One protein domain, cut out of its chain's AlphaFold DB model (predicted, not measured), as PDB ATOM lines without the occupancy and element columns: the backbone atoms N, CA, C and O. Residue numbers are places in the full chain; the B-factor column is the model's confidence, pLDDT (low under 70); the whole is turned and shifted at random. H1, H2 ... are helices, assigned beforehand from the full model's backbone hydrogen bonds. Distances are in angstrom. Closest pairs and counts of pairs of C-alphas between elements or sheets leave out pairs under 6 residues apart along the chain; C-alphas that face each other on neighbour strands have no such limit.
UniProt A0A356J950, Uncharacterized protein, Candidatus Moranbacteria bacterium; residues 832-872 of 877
ATOM      1  N   LYS A 832     258.947 371.261 396.724       46.12
ATOM      2  CA  LYS A 832     259.697 370.018 396.972       46.12
ATOM      3  C   LYS A 832     260.604 369.625 395.802       46.12
ATOM      4  O   LYS A 832     261.743 369.246 396.050       46.12
ATOM      5  N   LEU A 833     260.139 369.762 394.555       48.38
ATOM      6  CA  LEU A 833     260.941 369.450 393.363       48.38
ATOM      7  C   LEU A 833     262.054 370.478 393.137       48.38
ATOM      8  O   LEU A 833     263.171 370.100 392.799       48.38
ATOM      9  N   PHE A 834     261.784 371.764 393.394       47.06
ATOM     10  CA  PHE A 834     262.806 372.814 393.330       47.06
ATOM     11  C   PHE A 834     263.938 372.568 394.339       47.06
ATOM     12  O   PHE A 834     265.112 372.632 393.985       47.06
ATOM     13  N   MET A 835     263.594 372.207 395.580       51.53
ATOM     14  CA  MET A 835     264.592 371.885 396.604       51.53
ATOM     15  C   MET A 835     265.350 370.591 396.277       51.53
ATOM     16  O   MET A 835     266.566 370.555 396.436       51.53
ATOM     17  N   ALA A 836     264.672 369.554 395.773       50.12
ATOM     18  CA  ALA A 836     265.313 368.294 395.392       50.12
ATOM     19  C   ALA A 836     266.330 368.472 394.252       50.12
ATOM     20  O   ALA A 836     267.422 367.918 394.333       50.12
ATOM     21  N   ASN A 837     266.014 369.300 393.250       49.28
ATOM     22  CA  ASN A 837     266.893 369.561 392.107       49.28
ATOM     23  C   ASN A 837     268.095 370.459 392.473       49.28
ATOM     24  O   ASN A 837     269.179 370.336 391.903       49.28
ATOM     25  N   LEU A 838     267.928 371.338 393.472       52.62
ATOM     26  CA  LEU A 838     269.028 372.110 394.052       52.62
ATOM     27  C   LEU A 838     269.988 371.200 394.838       52.62
ATOM     28  O   LEU A 838     271.202 371.334 394.718       52.62
ATOM     29  N   PHE A 839     269.452 370.250 395.617       54.62
ATOM     30  CA  PHE A 839     270.250 369.310 396.412       54.62
ATOM     31  C   PHE A 839     270.933 368.218 395.578       54.62
ATOM     32  O   PHE A 839     272.019 367.787 395.959       54.62
ATOM     33  N   SER A 840     270.344 367.786 394.457       54.22
ATOM     34  CA  SER A 840     270.925 366.750 393.589       54.22
ATOM     35  C   SER A 840     272.080 367.249 392.719       54.22
ATOM     36  O   SER A 840     272.926 366.449 392.338       54.22
ATOM     37  N   ASN A 841     272.136 368.553 392.427       52.59
ATOM     38  CA  ASN A 841     273.166 369.163 391.572       52.59
ATOM     39  C   ASN A 841     274.209 369.986 392.349       52.59
ATOM     40  O   ASN A 841     275.094 370.597 391.751       52.59
ATOM     41  N   LEU A 842     274.122 370.031 393.683       60.91
ATOM     42  CA  LEU A 842     275.118 370.701 394.515       60.91
ATOM     43  C   LEU A 842     276.390 369.836 394.604       60.91
ATOM     44  O   LEU A 842     276.310 368.696 395.065       60.91
ATOM     45  N   PRO A 843     277.576 370.367 394.240       63.34
ATOM     46  CA  PRO A 843     278.836 369.648 394.389       63.34
ATOM     47  C   PRO A 843     279.032 369.158 395.825       63.34
ATOM     48  O   PRO A 843     278.685 369.855 396.782       63.34
ATOM     49  N   GLU A 844     279.663 367.998 396.002       61.28
ATOM     50  CA  GLU A 844     279.820 367.338 397.309       61.28
ATOM     51  C   GLU A 844     280.454 368.260 398.378       61.28
ATOM     52  O   GLU A 844     280.056 368.271 399.546       61.28
ATOM     53  N   LYS A 845     281.366 369.147 397.950       67.31
ATOM     54  CA  LYS A 845     281.997 370.189 398.783       67.31
ATOM     55  C   LYS A 845     281.015 371.267 399.268       67.31
ATOM     56  O   LYS A 845     281.139 371.750 400.392       67.31
ATOM     57  N   ALA A 846     280.031 371.638 398.453       68.94
ATOM     58  CA  ALA A 846     278.994 372.600 398.819       68.94
ATOM     59  C   ALA A 846     277.964 371.971 399.773       68.94
ATOM     60  O   ALA A 846     277.565 372.602 400.751       68.94
ATOM     61  N   MET A 847     277.620 370.694 399.567       74.88
ATOM     62  CA  MET A 847     276.796 369.920 400.505       74.88
ATOM     63  C   MET A 847     277.449 369.783 401.886       74.88
ATOM     64  O   MET A 847     276.767 369.875 402.908       74.88
ATOM     65  N   PHE A 848     278.773 369.621 401.941       77.44
ATOM     66  CA  PHE A 848     279.520 369.635 403.199       77.44
ATOM     67  C   PHE A 848     279.441 370.997 403.914       77.44
ATOM     68  O   PHE A 848     279.174 371.044 405.116       77.44
ATOM     69  N   LEU A 849     279.587 372.109 403.186       77.88
ATOM     70  CA  LEU A 849     279.466 373.466 403.738       77.88
ATOM     71  C   LEU A 849     278.055 373.782 404.253       77.88
ATOM     72  O   LEU A 849     277.919 374.385 405.317       77.88
ATOM     73  N   VAL A 850     277.012 373.351 403.538       78.56
ATOM     74  CA  VAL A 850     275.612 373.507 403.970       78.56
ATOM     75  C   VAL A 850     275.326 372.677 405.225       78.56
ATOM     76  O   VAL A 850     274.684 373.159 406.156       78.56
ATOM     77  N   LYS A 851     275.852 371.448 405.308       78.00
ATOM     78  CA  LYS A 851     275.762 370.639 406.536       78.00
ATOM     79  C   LYS A 851     276.466 371.324 407.708       78.00
ATOM     80  O   LYS A 851     275.912 371.365 408.806       78.00
ATOM     81  N   LEU A 852     277.648 371.896 407.482       85.44
ATOM     82  CA  LEU A 852     278.397 372.617 408.511       85.44
ATOM     83  C   LEU A 852     277.630 373.851 409.009       85.44
ATOM     84  O   LEU A 852     277.487 374.036 410.216       85.44
ATOM     85  N   SER A 853     277.084 374.664 408.104       84.00
ATOM     86  CA  SER A 853     276.354 375.884 408.465       84.00
ATOM     87  C   SER A 853     275.046 375.587 409.201       84.00
ATOM     88  O   SER A 853     274.781 376.207 410.230       84.00
ATOM     89  N   ILE A 854     274.276 374.584 408.765       85.38
ATOM     90  CA  ILE A 854     273.066 374.141 409.477       85.38
ATOM     91  C   ILE A 854     273.418 373.621 410.871       85.38
ATOM     92  O   ILE A 854     272.713 373.937 411.827       85.38
ATOM     93  N   THR A 855     274.520 372.881 411.014       88.50
ATOM     94  CA  THR A 855     274.970 372.377 412.319       88.50
ATOM     95  C   THR A 855     275.323 373.527 413.265       88.50
ATOM     96  O   THR A 855     274.893 373.515 414.414       88.50
ATOM     97  N   VAL A 856     276.027 374.558 412.784       87.69
ATOM     98  CA  VAL A 856     276.353 375.757 413.580       87.69
ATOM     99  C   VAL A 856     275.090 376.523 413.982       87.69
ATOM    100  O   VAL A 856     274.956 376.914 415.140       87.69
ATOM    101  N   ILE A 857     274.137 376.697 413.060       89.56
ATOM    102  CA  ILE A 857     272.862 377.376 413.338       89.56
ATOM    103  C   ILE A 857     272.046 376.598 414.375       89.56
ATOM    104  O   ILE A 857     271.551 377.194 415.328       89.56
ATOM    105  N   MET A 858     271.943 375.273 414.234       87.62
ATOM    106  CA  MET A 858     271.295 374.394 415.215       87.62
ATOM    107  C   MET A 858     271.948 374.525 416.589       87.62
ATOM    108  O   MET A 858     271.249 374.653 417.588       87.62
ATOM    109  N   LEU A 859     273.280 374.548 416.645       88.06
ATOM    110  CA  LEU A 859     274.014 374.658 417.900       88.06
ATOM    111  C   LEU A 859     273.750 376.005 418.588       88.06
ATOM    112  O   LEU A 859     273.469 376.038 419.783       88.06
ATOM    113  N   LEU A 860     273.753 377.107 417.831       86.25
ATOM    114  CA  LEU A 860     273.414 378.441 418.339       86.25
ATOM    115  C   LEU A 860     271.957 378.540 418.796       86.25
ATOM    116  O   LEU A 860     271.673 379.181 419.805       86.25
ATOM    117  N   LEU A 861     271.037 377.893 418.083       86.19
ATOM    118  CA  LEU A 861     269.615 377.891 418.410       86.19
ATOM    119  C   LEU A 861     269.337 377.051 419.664       86.19
ATOM    120  O   LEU A 861     268.593 377.490 420.535       86.19
ATOM    121  N   VAL A 862     269.999 375.901 419.818       85.56
ATOM    122  CA  VAL A 862     269.945 375.080 421.038       85.56
ATOM    123  C   VAL A 862     270.555 375.827 422.224       85.56
ATOM    124  O   VAL A 862     269.936 375.878 423.280       85.56
ATOM    125  N   ILE A 863     271.711 376.475 422.051       83.25
ATOM    126  CA  ILE A 863     272.325 377.319 423.087       83.25
ATOM    127  C   ILE A 863     271.391 378.480 423.464       83.25
ATOM    128  O   ILE A 863     271.178 378.739 424.646       83.25
ATOM    129  N   GLY A 864     270.775 379.141 422.480       77.50
ATOM    130  CA  GLY A 864     269.806 380.215 422.700       77.50
ATOM    131  C   GLY A 864     268.547 379.752 423.438       77.50
ATOM    132  O   GLY A 864     268.066 380.455 424.322       77.50
ATOM    133  N   ILE A 865     268.041 378.553 423.138       80.62
ATOM    134  CA  ILE A 865     266.918 377.945 423.864       80.62
ATOM    135  C   ILE A 865     267.334 377.572 425.291       80.62
ATOM    136  O   ILE A 865     266.584 377.852 426.219       80.62
ATOM    137  N   ILE A 866     268.527 377.007 425.496       77.94
ATOM    138  CA  ILE A 866     269.038 376.678 426.835       77.94
ATOM    139  C   ILE A 866     269.150 377.947 427.694       77.94
ATOM    140  O   ILE A 866     268.651 377.961 428.816       77.94
ATOM    141  N   PHE A 867     269.704 379.039 427.156       71.12
ATOM    142  CA  PHE A 867     269.783 380.324 427.865       71.12
ATOM    143  C   PHE A 867     268.424 381.021 428.052       71.12
ATOM    144  O   PHE A 867     268.265 381.801 428.985       71.12
ATOM    145  N   SER A 868     267.442 380.742 427.190       72.06
ATOM    146  CA  SER A 868     266.073 381.267 427.292       72.06
ATOM    147  C   SER A 868     265.222 380.510 428.325       72.06
ATOM    148  O   SER A 868     264.427 381.113 429.042       72.06
ATOM    149  N   VAL A 869     265.404 379.187 428.433       69.56
ATOM    150  CA  VAL A 869     264.612 378.298 429.302       69.56
ATOM    151  C   VAL A 869     265.240 378.126 430.693       69.56
ATOM    152  O   VAL A 869     264.527 377.817 431.646       69.56
ATOM    153  N   MET A 870     266.544 378.384 430.851       68.06
ATOM    154  CA  MET A 870     267.239 378.415 432.147       68.06
ATOM    155  C   MET A 870     267.782 379.823 432.468       68.06
ATOM    156  O   MET A 870     268.993 380.044 432.410       68.06
ATOM    157  N   PRO A 871     266.925 380.794 432.832       56.22
ATOM    158  CA  PRO A 871     267.377 382.138 433.202       56.22
ATOM    159  C   PRO A 871     268.202 382.190 434.508       56.22
ATOM    160  O   PRO A 871     268.875 383.190 434.750       56.22
ATOM    161  N   ASP A 872     268.220 381.118 435.314       58.25
ATOM    162  CA  ASP A 872     268.862 381.075 436.643       58.25
ATOM    163  C   ASP A 872     270.331 380.605 436.667       58.25
ATOM    164  O   ASP A 872     270.888 380.366 437.735       58.25
TER     165      ASP A 872
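What this domain is: This is residues 832 to 872 of the 877 residues of an uncharacterized protein of Candidatus Moranbacteria bacterium (UniProt A0A356J950). Two helices meet near their ends as a lopsided V, the short H1 as one arm and the long H2 as the other, with the corner at residues 841 to 843. The long arm H2 makes most of the length, and residues 832 to 838 and 851 to 872 stick out from the corner. The printed part has 41 residues with two named helices, H1 then H2, and no named strand; the class is all helix. The whole is extended, with a radius of gyration of the C-alphas of 15.2 A, and spans 47 by 22 by 5 A.

Where its parts are: Find C-alpha 832 at (259.697, 370.018, 396.972); there H1 begins, residues 832 to 840, and it runs 12.2 A from first to last C-alpha. Go on past residues 841 to 843 to C-alpha 844 at (279.820, 367.338, 397.309), where H2 begins, residues 844 to 869. It runs 37.1 A to C-alpha 869 at (264.612, 378.298, 429.302).

How they stand to each other: Look first at Phe 839 and Met 847, whose C-alphas, 7.7 A apart, are the closest of H1 and H2. The two helices are close but not clearly touching, at a steep tilt of 60 degrees, and run opposite ways. A tight link of 3 residues joins them. In the backbones of H1 and H2, every O i to N i+4 pair is within hydrogen-bond range.

The domain as a whole: The two C-alphas farthest apart are those of Asn 841 and Asp 872, 46.8 A. The printed part has no cut and no long link. In the B-factor column, the mean pLDDT of the printed part is 70.3; residues 832 to 846 and 869 to 872 are under 70. The model's mean pLDDT is 50 in H1 and 80 in H2.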